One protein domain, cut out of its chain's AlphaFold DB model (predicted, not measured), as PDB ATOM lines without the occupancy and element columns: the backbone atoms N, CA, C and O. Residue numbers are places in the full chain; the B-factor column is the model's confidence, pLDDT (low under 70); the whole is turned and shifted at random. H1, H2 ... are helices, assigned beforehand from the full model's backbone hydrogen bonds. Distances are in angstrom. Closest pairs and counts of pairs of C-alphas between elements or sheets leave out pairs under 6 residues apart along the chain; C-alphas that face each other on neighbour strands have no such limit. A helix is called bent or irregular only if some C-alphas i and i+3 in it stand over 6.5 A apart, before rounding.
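Overview. This is residues 2 to 111 of the 127 residues of the protein "prosaposin-like" of Ictalurus punctatus (UniProt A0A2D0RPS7). A compact head of four mostly crossed helices, H2 to H5, has a long arm: helix H1 sticks out far from it, at the far end of a thin stretch with no named element. In the head, H3 and H5 each pack on H2 and on H4, a long helix with a sharp kink near residue 91. The printed part has 110 residues with five named helices, in the order H1 H2 H3 H4 H5, and no named strand; its class is all helix. The whole is only just extended, close to loose, with a radius of gyration of the C-alphas of 19.9 A, and spans 71 by 36 by 25 A, the arm making the length.

Arrangement. H1, residues 2 to 15, touches no helix, and a long link of 23 residues follows it. H2, residues 39 to 54, touches H3, residues 60 to 69, with residues 50 to 54 alone; the closest C-alphas are those of Ile 50 and Ala 66, 5.9 A apart, at a steep tilt of 60 degrees, opposite ways. H3 and H4, residues 76 to 97, form a helical hairpin, two touching helices that run opposite ways, at a shallow tilt of 10 degrees; their closest C-alphas, of Ile 63 and Val 94, are 6.2 A apart. H4 is irregular, with C-alphas 88 and 91 8.0 A apart, and its line is a rough one; it has a kink of 79 degrees near residue 91. H2 and H4 only just touch, with 3 pairs of C-alphas within 8 A, the closest those of Ile 46 and Cys 82 at 7.0 A. H5, residues 103 to 109, touches H2 at a steep tilt of 60 degrees, opposite ways; the closest C-alphas, of Leu 47 and Pro 103, are 5.1 A apart. H4 touches H5 with residues 93 to 97 alone, the C-alphas of Ile 96 and Ala 106 being closest at 6.1 A. H3 and H5 are apart. In H3 and H5 every O i to N i+4 pair is within hydrogen-bond range; in H1 9 of 10, in H2 11 of 12 and in H4 14 of 18 are.

Along the chain. H1 begins at C-alpha 2, (172.679, 140.608, 109.730), and measures 20.3 A. H2 begins at C-alpha 39, (151.640, 143.174, 169.582), and measures 22.2 A. H3 is 14.4 A and H4 26.2 A long. H5, 10.0 A long, ends at C-alpha 109, (161.086, 137.270, 163.354).

Size, cuts and confidence. The two C-alphas farthest apart are those of Ser 2 and Pro 77, 71.4 A. Residues 2 to 24 and 26 to 38 stand free; without them the body spans 30 by 25 by 24 A. The printed part has no cut. The links H2 to H3 and H4 to H5 are tight, and H3 to H4 is short. The mean pLDDT of the printed part is 78.8; residues 2 to 8 and 10 to 37 are under 70.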
ATOM      1  N   SER A   2     172.549 141.208 108.383       55.62
ATOM      2  CA  SER A   2     172.679 140.608 109.730       55.62
ATOM      3  C   SER A   2     172.952 141.575 110.900       55.62
ATOM      4  O   SER A   2     172.779 141.195 112.052       55.62
ATOM      5  N   THR A   3     173.344 142.831 110.648       55.38
ATOM      6  CA  THR A   3     173.614 143.832 111.705       55.38
ATOM      7  C   THR A   3     172.345 144.478 112.275       55.38
ATOM      8  O   THR A   3     172.326 144.860 113.443       55.38
ATOM      9  N   LEU A   4     171.259 144.535 111.492       60.31
ATOM     10  CA  LEU A   4     169.948 145.037 111.930       60.31
ATOM     11  C   LEU A   4     169.283 144.097 112.947       60.31
ATOM     12  O   LEU A   4     168.638 144.560 113.886       60.31
ATOM     13  N   LEU A   5     169.500 142.784 112.809       57.84
ATOM     14  CA  LEU A   5     168.984 141.780 113.741       57.84
ATOM     15  C   LEU A   5     169.681 141.874 115.110       57.84
ATOM     16  O   LEU A   5     169.036 141.752 116.146       57.84
ATOM     17  N   HIS A   6     170.983 142.178 115.120       68.00
ATOM     18  CA  HIS A   6     171.767 142.327 116.349       68.00
ATOM     19  C   HIS A   6     171.418 143.614 117.116       68.00
ATOM     20  O   HIS A   6     171.344 143.601 118.343       68.00
ATOM     21  N   LEU A   7     171.139 144.713 116.402       62.00
ATOM     22  CA  LEU A   7     170.676 145.962 117.014       62.00
ATOM     23  C   LEU A   7     169.259 145.814 117.598       62.00
ATOM     24  O   LEU A   7     168.979 146.342 118.673       62.00
ATOM     25  N   GLY A   8     168.395 145.026 116.946       66.50
ATOM     26  CA  GLY A   8     167.081 144.649 117.477       66.50
ATOM     27  C   GLY A   8     167.170 143.837 118.774       66.50
ATOM     28  O   GLY A   8     166.461 144.132 119.732       66.50
ATOM     29  N   VAL A   9     168.097 142.875 118.856       70.06
ATOM     30  CA  VAL A   9     168.360 142.115 120.094       70.06
ATOM     31  C   VAL A   9     168.956 143.013 121.186       70.06
ATOM     32  O   VAL A   9     168.581 142.876 122.348       70.06
ATOM     33  N   LEU A  10     169.805 143.987 120.829       65.56
ATOM     34  CA  LEU A  10     170.353 144.970 121.771       65.56
ATOM     35  C   LEU A  10     169.257 145.873 122.381       65.56
ATOM     36  O   LEU A  10     169.297 146.197 123.565       65.56
ATOM     37  N   LEU A  11     168.238 146.238 121.598       66.06
ATOM     38  CA  LEU A  11     167.065 146.966 122.093       66.06
ATOM     39  C   LEU A  11     166.160 146.083 122.966       66.06
ATOM     40  O   LEU A  11     165.608 146.580 123.945       66.06
ATOM     41  N   LEU A  12     166.055 144.780 122.679       60.53
ATOM     42  CA  LEU A  12     165.337 143.829 123.536       60.53
ATOM     43  C   LEU A  12     166.031 143.629 124.888       60.53
ATOM     44  O   LEU A  12     165.347 143.581 125.902       60.53
ATOM     45  N   ILE A  13     167.365 143.561 124.944       67.31
ATOM     46  CA  ILE A  13     168.094 143.432 126.221       67.31
ATOM     47  C   ILE A  13     168.126 144.747 127.015       67.31
ATOM     48  O   ILE A  13     168.023 144.709 128.239       67.31
ATOM     49  N   LEU A  14     168.186 145.908 126.346       64.62
ATOM     50  CA  LEU A  14     168.020 147.214 127.001       64.62
ATOM     51  C   LEU A  14     166.565 147.431 127.466       64.62
ATOM     52  O   LEU A  14     166.340 148.075 128.489       64.62
ATOM     53  N   GLY A  15     165.587 146.839 126.766       57.22
ATOM     54  CA  GLY A  15     164.167 146.808 127.134       57.22
ATOM     55  C   GLY A  15     163.784 145.725 128.155       57.22
ATOM     56  O   GLY A  15     162.751 145.846 128.805       57.22
ATOM     57  N   ALA A  16     164.622 144.703 128.358       56.28
ATOM     58  CA  ALA A  16     164.432 143.653 129.364       56.28
ATOM     59  C   ALA A  16     164.930 144.057 130.764       56.28
ATOM     60  O   ALA A  16     164.712 143.332 131.734       56.28
ATOM     61  N   VAL A  17     165.531 145.244 130.916       54.94
ATOM     62  CA  VAL A  17     165.869 145.838 132.223       54.94
ATOM     63  C   VAL A  17     164.665 146.578 132.833       54.94
ATOM     64  O   VAL A  17     164.739 147.654 133.419       54.94
ATOM     65  N   GLN A  18     163.497 145.946 132.772       56.53
ATOM     66  CA  GLN A  18     162.389 146.260 133.663       56.53
ATOM     67  C   GLN A  18     162.133 145.083 134.585       56.53
ATOM     68  O   GLN A  18     161.259 144.266 134.349       56.53
ATOM     69  N   CYS A  19     162.860 145.073 135.697       56.62
ATOM     70  CA  CYS A  19     162.265 144.791 136.997       56.62
ATOM     71  C   CYS A  19     162.943 145.688 138.039       56.62
ATOM     72  O   CYS A  19     163.484 145.235 139.046       56.62
ATOM     73  N   LYS A  20     162.844 147.016 137.847       50.97
ATOM     74  CA  LYS A  20     162.556 147.860 139.009       50.97
ATOM     75  C   LYS A  20     161.191 147.388 139.479       50.97
ATOM     76  O   LYS A  20     160.166 147.946 139.099       50.97
ATOM     77  N   GLU A  21     161.187 146.348 140.294       40.38
ATOM     78  CA  GLU A  21     160.051 146.059 141.130       40.38
ATOM     79  C   GLU A  21     160.007 147.216 142.129       40.38
ATOM     80  O   GLU A  21     160.547 147.190 143.234       40.38
ATOM     81  N   ARG A  22     159.399 148.323 141.690       41.06
ATOM     82  CA  ARG A  22     158.611 149.128 142.598       41.06
ATOM     83  C   ARG A  22     157.535 148.156 143.031       41.06
ATOM     84  O   ARG A  22     156.510 148.059 142.377       41.06
ATOM     85  N   ILE A  23     157.839 147.392 144.076       47.44
ATOM     86  CA  ILE A  23     156.839 146.732 144.889       47.44
ATOM     87  C   ILE A  23     155.846 147.855 145.189       47.44
ATOM     88  O   ILE A  23     156.242 148.817 145.866       47.44
ATOM     89  N   PRO A  24     154.610 147.833 144.657       41.81
ATOM     90  CA  PRO A  24     153.547 148.484 145.382       41.81
ATOM     91  C   PRO A  24     153.596 147.784 146.732       41.81
ATOM     92  O   PRO A  24     153.343 146.582 146.837       41.81
ATOM     93  N   GLY A  25     154.107 148.497 147.740       43.69
ATOM     94  CA  GLY A  25     153.861 148.090 149.105       43.69
ATOM     95  C   GLY A  25     152.367 147.879 149.137       43.69
ATOM     96  O   GLY A  25     151.636 148.780 148.754       43.69
ATOM     97  N   ASP A  26     151.952 146.656 149.429       36.47
ATOM     98  CA  ASP A  26     150.568 146.346 149.705       36.47
ATOM     99  C   ASP A  26     150.181 147.246 150.883       36.47
ATOM    100  O   ASP A  26     150.387 146.936 152.056       36.47
ATOM    101  N   ASP A  27     149.732 148.456 150.560       41.91
ATOM    102  CA  ASP A  27     148.997 149.342 151.431       41.91
ATOM    103  C   ASP A  27     147.556 148.845 151.473       41.91
ATOM    104  O   ASP A  27     146.591 149.588 151.347       41.91
ATOM    105  N   GLY A  28     147.419 147.575 151.858       42.56
ATOM    106  CA  GLY A  28     146.284 147.072 152.606       42.56
ATOM    107  C   GLY A  28     146.190 147.715 153.996       42.56
ATOM    108  O   GLY A  28     145.825 147.044 154.959       42.56
ATOM    109  N   LEU A  29     146.456 149.025 154.131       45.31
ATOM    110  CA  LEU A  29     145.793 149.822 155.158       45.31
ATOM    111  C   LEU A  29     144.348 150.019 154.698       45.31
ATOM    112  O   LEU A  29     143.906 151.109 154.342       45.31
ATOM    113  N   ALA A  30     143.578 148.939 154.812       39.56
ATOM    114  CA  ALA A  30     142.204 149.069 155.235       39.56
ATOM    115  C   ALA A  30     142.245 149.778 156.595       39.56
ATOM    116  O   ALA A  30     142.414 149.158 157.644       39.56
ATOM    117  N   GLN A  31     142.166 151.107 156.573       45.91
ATOM    118  CA  GLN A  31     142.081 151.944 157.758       45.91
ATOM    119  C   GLN A  31     140.692 151.743 158.382       45.91
ATOM    120  O   GLN A  31     139.816 152.599 158.311       45.91
ATOM    121  N   ARG A  32     140.461 150.576 158.985       46.09
ATOM    122  CA  ARG A  32     139.338 150.368 159.891       46.09
ATOM    123  C   ARG A  32     139.761 150.904 161.250       46.09
ATOM    124  O   ARG A  32     140.593 150.319 161.942       46.09
ATOM    125  N   ALA A  33     139.217 152.064 161.605       45.31
ATOM    126  CA  ALA A  33     139.234 152.560 162.971       45.31
ATOM    127  C   ALA A  33     138.631 151.472 163.878       45.31
ATOM    128  O   ALA A  33     137.437 151.206 163.802       45.31
ATOM    129  N   GLY A  34     139.475 150.786 164.659       48.12
ATOM    130  CA  GLY A  34     139.040 149.715 165.560       48.12
ATOM    131  C   GLY A  34     139.876 148.431 165.582       48.12
ATOM    132  O   GLY A  34     139.427 147.462 166.185       48.12
ATOM    133  N   GLU A  35     141.067 148.361 164.973       48.12
ATOM    134  CA  GLU A  35     141.940 147.206 165.236       48.12
ATOM    135  C   GLU A  35     142.418 147.198 166.700       48.12
ATOM    136  O   GLU A  35     142.901 148.229 167.191       48.12
ATOM    137  N   PRO A  36     142.345 146.049 167.404       56.09
ATOM    138  CA  PRO A  36     142.952 145.918 168.719       56.09
ATOM    139  C   PRO A  36     144.440 146.262 168.610       56.09
ATOM    140  O   PRO A  36     145.096 145.906 167.628       56.09
ATOM    141  N   LEU A  37     144.984 146.945 169.621       69.69
ATOM    142  CA  LEU A  37     146.419 147.214 169.765       69.69
ATOM    143  C   LEU A  37     147.173 145.895 169.996       69.69
ATOM    144  O   LEU A  37     147.666 145.608 171.084       69.69
ATOM    145  N   SER A  38     147.219 145.054 168.966       86.81
ATOM    146  CA  SER A  38     147.893 143.774 169.003       86.81
ATOM    147  C   SER A  38     149.406 144.005 169.011       86.81
ATOM    148  O   SER A  38     149.898 144.981 168.427       86.81
ATOM    149  N   PRO A  39     150.184 143.099 169.627       87.75
ATOM    150  CA  PRO A  39     151.640 143.174 169.582       87.75
ATOM    151  C   PRO A  39     152.193 143.246 168.149       87.75
ATOM    152  O   PRO A  39     153.199 143.919 167.920       87.75
ATOM    153  N   CYS A  40     151.512 142.606 167.188       91.31
ATOM    154  CA  CYS A  40     151.836 142.688 165.766       91.31
ATOM    155  C   CYS A  40     151.627 144.108 165.216       91.31
ATOM    156  O   CYS A  40     152.588 144.719 164.755       91.31
ATOM    157  N   SER A  41     150.427 144.683 165.368       89.50
ATOM    158  CA  SER A  41     150.100 146.020 164.838       89.50
ATOM    159  C   SER A  41     151.003 147.111 165.427       89.50
ATOM    160  O   SER A  41     151.462 148.013 164.721       89.50
ATOM    161  N   ILE A  42     151.328 147.018 166.723       88.81
ATOM    162  CA  ILE A  42     152.276 147.936 167.376       88.81
ATOM    163  C   ILE A  42     153.668 147.800 166.752       88.81
ATOM    164  O   ILE A  42     154.295 148.808 166.415       88.81
ATOM    165  N   CYS A  43     154.145 146.565 166.588       92.88
ATOM    166  CA  CYS A  43     155.443 146.300 165.990       92.88
ATOM    167  C   CYS A  43     155.525 146.861 164.567       92.88
ATOM    168  O   CYS A  43     156.458 147.601 164.258       92.88
ATOM    169  N   GLU A  44     154.536 146.578 163.719       92.12
ATOM    170  CA  GLU A  44     154.550 146.999 162.319       92.12
ATOM    171  C   GLU A  44     154.521 148.516 162.176       92.12
ATOM    172  O   GLU A  44     155.274 149.071 161.377       92.12
ATOM    173  N   LYS A  45     153.728 149.211 162.998       90.19
ATOM    174  CA  LYS A  45     153.685 150.679 163.010       90.19
ATOM    175  C   LYS A  45     155.033 151.291 163.387       90.19
ATOM    176  O   LYS A  45     155.455 152.270 162.769       90.19
ATOM    177  N   ILE A  46     155.718 150.726 164.384       91.81
ATOM    178  CA  ILE A  46     157.045 151.195 164.805       91.81
ATOM    179  C   ILE A  46     158.082 150.880 163.723       91.81
ATOM    180  O   ILE A  46     158.840 151.765 163.321       91.81
ATOM    181  N   LEU A  47     158.085 149.651 163.199       93.56
ATOM    182  CA  LEU A  47     159.040 149.229 162.181       93.56
ATOM    183  C   LEU A  47     158.855 149.970 160.864       93.56
ATOM    184  O   LEU A  47     159.855 150.375 160.285       93.56
ATOM    185  N   LYS A  48     157.624 150.247 160.426       92.38
ATOM    186  CA  LYS A  48     157.363 151.065 159.231       92.38
ATOM    187  C   LYS A  48     158.098 152.403 159.310       92.38
ATOM    188  O   LYS A  48     158.809 152.762 158.379       92.38
ATOM    189  N   LYS A  49     158.019 153.091 160.454       91.94
ATOM    190  CA  LYS A  49     158.749 154.350 160.674       91.94
ATOM    191  C   LYS A  49     160.270 154.159 160.687       91.94
ATOM    192  O   LYS A  49     160.984 155.014 160.171       91.94
ATOM    193  N   ILE A  50     160.767 153.064 161.265       93.00
ATOM    194  CA  ILE A  50     162.206 152.753 161.292       93.00
ATOM    195  C   ILE A  50     162.738 152.495 159.881       93.00
ATOM    196  O   ILE A  50     163.728 153.111 159.506       93.00
ATOM    197  N   PHE A  51     162.066 151.664 159.080       90.94
ATOM    198  CA  PHE A  51     162.443 151.401 157.687       90.94
ATOM    199  C   PHE A  51     162.479 152.694 156.863       90.94
ATOM    200  O   PHE A  51     163.457 152.945 156.164       90.94
ATOM    201  N   THR A  52     161.475 153.566 157.014       91.31
ATOM    202  CA  THR A  52     161.482 154.890 156.371       91.31
ATOM    203  C   THR A  52     162.643 155.769 156.848       91.31
ATOM    204  O   THR A  52     163.206 156.509 156.052       91.31
ATOM    205  N   SER A  53     163.017 155.700 158.130       90.94
ATOM    206  CA  SER A  53     164.112 156.504 158.684       90.94
ATOM    207  C   SER A  53     165.503 156.002 158.296       90.94
ATOM    208  O   SER A  53     166.420 156.811 158.228       90.94
ATOM    209  N   ILE A  54     165.675 154.690 158.111       93.12
ATOM    210  CA  ILE A  54     166.954 154.076 157.729       93.12
ATOM    211  C   ILE A  54     167.217 154.283 156.233       93.12
ATOM    212  O   ILE A  54     168.360 154.497 155.826       93.12
ATOM    213  N   GLY A  55     166.165 154.222 155.411       89.38
ATOM    214  CA  GLY A  55     166.299 154.254 153.960       89.38
ATOM    215  C   GLY A  55     167.149 153.081 153.468       89.38
ATOM    216  O   GLY A  55     166.895 151.934 153.831       89.38
ATOM    217  N   ASN A  56     168.173 153.377 152.667       89.50
ATOM    218  CA  ASN A  56     169.076 152.369 152.099       89.50
ATOM    219  C   ASN A  56     170.367 152.167 152.917       89.50
ATOM    220  O   ASN A  56     171.161 151.284 152.598       89.50
ATOM    221  N   GLU A  57     170.609 152.969 153.959       92.94
ATOM    222  CA  GLU A  57     171.845 152.893 154.745       92.94
ATOM    223  C   GLU A  57     171.694 151.882 155.893       92.94
ATOM    224  O   GLU A  57     171.300 152.225 157.006       92.94
ATOM    225  N   LEU A  58     172.048 150.620 155.643       91.06
ATOM    226  CA  LEU A  58     171.944 149.521 156.618       91.06
ATOM    227  C   LEU A  58     173.144 149.425 157.585       91.06
ATOM    228  O   LEU A  58     173.420 148.358 158.149       91.06
ATOM    229  N   SER A  59     173.876 150.527 157.781       93.69
ATOM    230  CA  SER A  59     174.985 150.598 158.735       93.69
ATOM    231  C   SER A  59     174.467 150.419 160.168       93.69
ATOM    232  O   SER A  59     173.337 150.794 160.497       93.69
ATOM    233  N   LYS A  60     175.285 149.825 161.047       92.50
ATOM    234  CA  LYS A  60     174.901 149.616 162.454       92.50
ATOM    235  C   LYS A  60     174.535 150.947 163.117       92.50
ATOM    236  O   LYS A  60     173.477 151.040 163.733       92.50
ATOM    237  N   ASP A  61     175.361 151.970 162.915       94.25
ATOM    238  CA  ASP A  61     175.145 153.299 163.480       94.25
ATOM    239  C   ASP A  61     173.848 153.939 162.986       94.25
ATOM    240  O   ASP A  61     173.117 154.525 163.783       94.25
ATOM    241  N   ASN A  62     173.504 153.802 161.701       94.44
ATOM    242  CA  ASN A  62     172.249 154.352 161.193       94.44
ATOM    243  C   ASN A  62     171.023 153.655 161.772       94.44
ATOM    244  O   ASN A  62     170.066 154.316 162.181       94.44
ATOM    245  N   ILE A  63     171.075 152.326 161.874       94.00
ATOM    246  CA  ILE A  63     170.013 151.545 162.503       94.00
ATOM    247  C   ILE A  63     169.860 151.951 163.975       94.00
ATOM    248  O   ILE A  63     168.746 152.220 164.423       94.00
ATOM    249  N   ASP A  64     170.961 152.061 164.720       93.31
ATOM    250  CA  ASP A  64     170.938 152.476 166.124       93.31
ATOM    251  C   ASP A  64     170.385 153.899 166.301       93.31
ATOM    252  O   ASP A  64     169.550 154.134 167.183       93.31
ATOM    253  N   ARG A  65     170.773 154.842 165.431       94.06
ATOM    254  CA  ARG A  65     170.210 156.203 165.408       94.06
ATOM    255  C   ARG A  65     168.706 156.184 165.130       94.06
ATOM    256  O   ARG A  65     167.956 156.850 165.846       94.06
ATOM    257  N   ALA A  66     168.257 155.425 164.133       94.00
ATOM    258  CA  ALA A  66     166.844 155.326 163.774       94.00
ATOM    259  C   ALA A  66     166.007 154.730 164.918       94.00
ATOM    260  O   ALA A  66     164.952 155.270 165.260       94.00
ATOM    261  N   LEU A  67     166.502 153.668 165.562       93.00
ATOM    262  CA  LEU A  67     165.855 153.039 166.715       93.00
ATOM    263  C   LEU A  67     165.726 154.004 167.901       93.00
ATOM    264  O   LEU A  67     164.695 154.007 168.568       93.00
ATOM    265  N   ASN A  68     166.731 154.849 168.146       90.12
ATOM    266  CA  ASN A  68     166.685 155.833 169.228       90.12
ATOM    267  C   ASN A  68     165.704 156.984 168.936       90.12
ATOM    268  O   ASN A  68     164.970 157.404 169.829       90.12
ATOM    269  N   LYS A  69     165.651 157.472 167.688       91.44
ATOM    270  CA  LYS A  69     164.861 158.662 167.320       91.44
ATOM    271  C   LYS A  69     163.403 158.373 166.967       91.44
ATOM    272  O   LYS A  69     162.563 159.268 167.050       91.44
ATOM    273  N   VAL A  70     163.049 157.143 166.577       91.62
ATOM    274  CA  VAL A  70     161.691 156.841 166.078       91.62
ATOM    275  C   VAL A  70     160.585 157.163 167.093       91.62
ATOM    276  O   VAL A  70     159.490 157.595 166.717       91.62
ATOM    277  N   CYS A  71     160.869 157.011 168.387       91.31
ATOM    278  CA  CYS A  71     159.895 157.273 169.444       91.31
ATOM    279  C   CYS A  71     159.719 158.762 169.758       91.31
ATOM    280  O   CYS A  71     158.692 159.133 170.322       91.31
ATOM    281  N   GLU A  72     160.659 159.627 169.372       89.69
ATOM    282  CA  GLU A  72     160.556 161.078 169.586       89.69
ATOM    283  C   GLU A  72     159.424 161.686 168.755       89.69
ATOM    284  O   GLU A  72     158.725 162.580 169.217       89.69
ATOM    285  N   LYS A  73     159.172 161.116 167.572       83.25
ATOM    286  CA  LYS A  73     158.092 161.513 166.653       83.25
ATOM    287  C   LYS A  73     156.722 160.921 167.022       83.25
ATOM    288  O   LYS A  73     155.825 160.882 166.181       83.25
ATOM    289  N   SER A  74     156.565 160.363 168.223       79.94
ATOM    290  CA  SER A  74     155.318 159.726 168.665       79.94
ATOM    291  C   SER A  74     154.662 160.538 169.791       79.94
ATOM    292  O   SER A  74     155.338 160.848 170.771       79.94
ATOM    293  N   PRO A  75     153.363 160.879 169.687       81.38
ATOM    294  CA  PRO A  75     152.683 161.702 170.685       81.38
ATOM    295  C   PRO A  75     152.258 160.908 171.933       81.38
ATOM    296  O   PRO A  75     151.888 159.733 171.858       81.38
ATOM    297  N   GLY A  76     152.277 161.585 173.087       83.69
ATOM    298  CA  GLY A  76     151.622 161.174 174.334       83.69
ATOM    299  C   GLY A  76     151.861 159.712 174.767       83.69
ATOM    300  O   GLY A  76     153.016 159.287 174.877       83.69
ATOM    301  N   PRO A  77     150.804 158.921 175.040       79.94
ATOM    302  CA  PRO A  77     150.930 157.563 175.583       79.94
ATOM    303  C   PRO A  77     151.628 156.583 174.625       79.94
ATOM    304  O   PRO A  77     152.291 155.646 175.070       79.94
ATOM    305  N   ILE A  78     151.566 156.832 173.312       81.62
ATOM    306  CA  ILE A  78     152.211 155.996 172.287       81.62
ATOM    307  C   ILE A  78     153.737 156.063 172.419       81.62
ATOM    308  O   ILE A  78     154.420 155.063 172.195       81.62
ATOM    309  N   LYS A  79     154.283 157.210 172.850       88.38
ATOM    310  CA  LYS A  79     155.721 157.369 173.100       88.38
ATOM    311  C   LYS A  79     156.228 156.355 174.123       88.38
ATOM    312  O   LYS A  79     157.236 155.700 173.872       88.38
ATOM    313  N   LYS A  80     155.505 156.164 175.234       89.44
ATOM    314  CA  LYS A  80     155.884 155.208 176.292       89.44
ATOM    315  C   LYS A  80     155.898 153.765 175.780       89.44
ATOM    316  O   LYS A  80     156.842 153.021 176.056       89.44
ATOM    317  N   VAL A  81     154.892 153.387 174.988       89.12
ATOM    318  CA  VAL A  81     154.819 152.059 174.357       89.12
ATOM    319  C   VAL A  81     155.975 151.859 173.376       89.12
ATOM    320  O   VAL A  81     156.657 150.838 173.432       89.12
ATOM    321  N   CYS A  82     156.258 152.861 172.539       91.50
ATOM    322  CA  CYS A  82     157.376 152.827 171.600       91.50
ATOM    323  C   CYS A  82     158.718 152.660 172.320       91.50
ATOM    324  O   CYS A  82     159.485 151.759 171.986       91.50
ATOM    325  N   MET A  83     158.996 153.470 173.346       92.44
ATOM    326  CA  MET A  83     160.260 153.386 174.085       92.44
ATOM    327  C   MET A  83     160.434 152.020 174.753       92.44
ATOM    328  O   MET A  83     161.521 151.447 174.701       92.44
ATOM    329  N   SER A  84     159.358 151.464 175.314       92.12
ATOM    330  CA  SER A  84     159.370 150.119 175.904       92.12
ATOM    331  C   SER A  84     159.654 149.041 174.855       92.12
ATOM    332  O   SER A  84     160.449 148.132 175.093       92.12
ATOM    333  N   PHE A  85     159.056 149.167 173.667       92.81
ATOM    334  CA  PHE A  85     159.295 148.273 172.539       92.81
ATOM    335  C   PHE A  85     160.755 148.327 172.067       92.81
ATOM    336  O   PHE A  85     161.411 147.288 171.985       92.81
ATOM    337  N   ILE A  86     161.290 149.527 171.814       93.88
ATOM    338  CA  ILE A  86     162.683 149.706 171.388       93.88
ATOM    339  C   ILE A  86     163.625 149.168 172.460       93.88
ATOM    340  O   ILE A  86     164.480 148.351 172.141       93.88
ATOM    341  N   LYS A  87     163.435 149.520 173.735       93.94
ATOM    342  CA  LYS A  87     164.274 149.019 174.833       93.94
ATOM    343  C   LYS A  87     164.317 147.487 174.873       93.94
ATOM    344  O   LYS A  87     165.386 146.914 175.056       93.94
ATOM    345  N   LYS A  88     163.175 146.824 174.665       94.25
ATOM    346  CA  LYS A  88     163.068 145.358 174.691       94.25
ATOM    347  C   LYS A  88     163.704 144.681 173.474       94.25
ATOM    348  O   LYS A  88     164.293 143.611 173.617       94.25
ATOM    349  N   TYR A  89     163.567 145.265 172.283       94.88
ATOM    350  CA  TYR A  89     163.916 144.587 171.029       94.88
ATOM    351  C   TYR A  89     165.131 145.162 170.298       94.88
ATOM    352  O   TYR A  89     165.576 144.532 169.342       94.88
ATOM    353  N   LYS A  90     165.710 146.288 170.737       92.00
ATOM    354  CA  LYS A  90     166.812 146.997 170.056       92.00
ATOM    355  C   LYS A  90     167.936 146.063 169.606       92.00
ATOM    356  O   LYS A  90     168.249 146.028 168.422       92.00
ATOM    357  N   ALA A  91     168.469 145.245 170.515       91.69
ATOM    358  CA  ALA A  91     169.564 144.321 170.205       91.69
ATOM    359  C   ALA A  91     169.214 143.320 169.085       91.69
ATOM    360  O   ALA A  91     170.038 143.038 168.218       91.69
ATOM    361  N   LYS A  92     167.972 142.816 169.058       93.94
ATOM    362  CA  LYS A  92     167.495 141.913 167.997       93.94
ATOM    363  C   LYS A  92     167.230 142.674 166.698       93.94
ATOM    364  O   LYS A  92     167.552 142.181 165.618       93.94
ATOM    365  N   LEU A  93     166.672 143.880 166.802       94.06
ATOM    366  CA  LEU A  93     166.318 144.724 165.664       94.06
ATOM    367  C   LEU A  93     167.531 145.134 164.836       94.06
ATOM    368  O   LEU A  93     167.424 145.117 163.618       94.06
ATOM    369  N   VAL A  94     168.686 145.401 165.454       93.06
ATOM    370  CA  VAL A  94     169.918 145.729 164.713       93.06
ATOM    371  C   VAL A  94     170.271 144.652 163.681       93.06
ATOM    372  O   VAL A  94     170.621 144.976 162.549       93.06
ATOM    373  N   ASN A  95     170.132 143.372 164.031       92.12
ATOM    374  CA  ASN A  95     170.428 142.267 163.113       92.12
ATOM    375  C   ASN A  95     169.257 141.955 162.172       92.12
ATOM    376  O   ASN A  95     169.462 141.658 160.995       92.12
ATOM    377  N   ILE A  96     168.021 142.047 162.670       94.06
ATOM    378  CA  ILE A  96     166.822 141.800 161.862       94.06
ATOM    379  C   ILE A  96     166.714 142.829 160.731       94.06
ATOM    380  O   ILE A  96     166.476 142.441 159.592       94.06
ATOM    381  N   LEU A  97     166.936 144.114 161.012       93.00
ATOM    382  CA  LEU A  97     166.779 145.204 160.042       93.00
ATOM    383  C   LEU A  97     167.811 145.164 158.909       93.00
ATOM    384  O   LEU A  97     167.529 145.660 157.829       93.00
ATOM    385  N   LYS A  98     168.962 144.511 159.108       91.88
ATOM    386  CA  LYS A  98     169.957 144.297 158.042       91.88
ATOM    387  C   LYS A  98     169.500 143.319 156.959       91.88
ATOM    388  O   LYS A  98     170.070 143.305 155.877       91.88
ATOM    389  N   SER A  99     168.530 142.455 157.259       90.06
ATOM    390  CA  SER A  99     168.126 141.354 156.369       90.06
ATOM    391  C   SER A  99     166.620 141.271 156.116       90.06
ATOM    392  O   SER A  99     166.184 140.564 155.206       90.06
ATOM    393  N   ALA A 100     165.802 141.944 156.923       86.69
ATOM    394  CA  ALA A 100     164.366 142.016 156.722       86.69
ATOM    395  C   ALA A 100     164.035 143.016 155.612       86.69
ATOM    396  O   ALA A 100     164.571 144.117 155.568       86.69
ATOM    397  N   ARG A 101     163.115 142.625 154.727       84.69
ATOM    398  CA  ARG A 101     162.707 143.441 153.574       84.69
ATOM    399  C   ARG A 101     161.507 144.341 153.865       84.69
ATOM    400  O   ARG A 101     161.258 145.277 153.119       84.69
ATOM    401  N   ASN A 102     160.738 144.033 154.911       89.31
ATOM    402  CA  ASN A 102     159.534 144.775 155.268       89.31
ATOM    403  C   ASN A 102     159.217 144.678 156.780       89.31
ATOM    404  O   ASN A 102     159.752 143.796 157.467       89.31
ATOM    405  N   PRO A 103     158.346 145.569 157.303       92.25
ATOM    406  CA  PRO A 103     157.944 145.593 158.712       92.25
ATOM    407  C   PRO A 103     157.331 144.279 159.207       92.25
ATOM    408  O   PRO A 103     157.735 143.794 160.265       92.25
ATOM    409  N   HIS A 104     156.426 143.670 158.436       90.38
ATOM    410  CA  HIS A 104     155.740 142.434 158.819       90.38
ATOM    411  C   HIS A 104     156.731 141.288 159.066       90.38
ATOM    412  O   HIS A 104     156.691 140.616 160.097       90.38
ATOM    413  N   GLU A 105     157.677 141.076 158.148       91.56
ATOM    414  CA  GLU A 105     158.693 140.025 158.252       91.56
ATOM    415  C   GLU A 105     159.603 140.232 159.467       91.56
ATOM    416  O   GLU A 105     159.904 139.283 160.194       91.56
ATOM    417  N   ALA A 106     160.008 141.472 159.739       92.94
ATOM    418  CA  ALA A 106     160.786 141.782 160.931       92.94
ATOM    419  C   ALA A 106     159.984 141.518 162.223       92.94
ATOM    420  O   ALA A 106     160.507 140.908 163.157       92.94
ATOM    421  N   CYS A 107     158.700 141.879 162.257       94.31
ATOM    422  CA  CYS A 107     157.806 141.597 163.383       94.31
ATOM    423  C   CYS A 107     157.505 140.105 163.565       94.31
ATOM    424  O   CYS A 107     157.376 139.622 164.693       94.31
ATOM    425  N   ARG A 108     157.469 139.339 162.474       94.06
ATOM    426  CA  ARG A 108     157.366 137.879 162.496       94.06
ATOM    427  C   ARG A 108     158.618 137.231 163.083       94.06
ATOM    428  O   ARG A 108     158.503 136.310 163.881       94.06
ATOM    429  N   ARG A 109     159.815 137.731 162.753       93.38
ATOM    430  CA  ARG A 109     161.086 137.270 163.354       93.38
ATOM    431  C   ARG A 109     161.200 137.600 164.843       93.38
ATOM    432  O   ARG A 109     161.919 136.919 165.567       93.38
ATOM    433  N   LEU A 110     160.470 138.611 165.308       92.94
ATOM    434  CA  LEU A 110     160.283 138.894 166.732       92.94
ATOM    435  C   LEU A 110     159.198 138.027 167.395       92.94
ATOM    436  O   LEU A 110     158.970 138.179 168.593       92.94
ATOM    437  N   ASN A 111     158.545 137.128 166.647       92.44
ATOM    438  CA  ASN A 111     157.399 136.318 167.072       92.44
ATOM    439  C   ASN A 111     156.187 137.146 167.538       92.44
ATOM    440  O   ASN A 111     155.397 136.690 168.359       92.44
TER     441      ASN A 111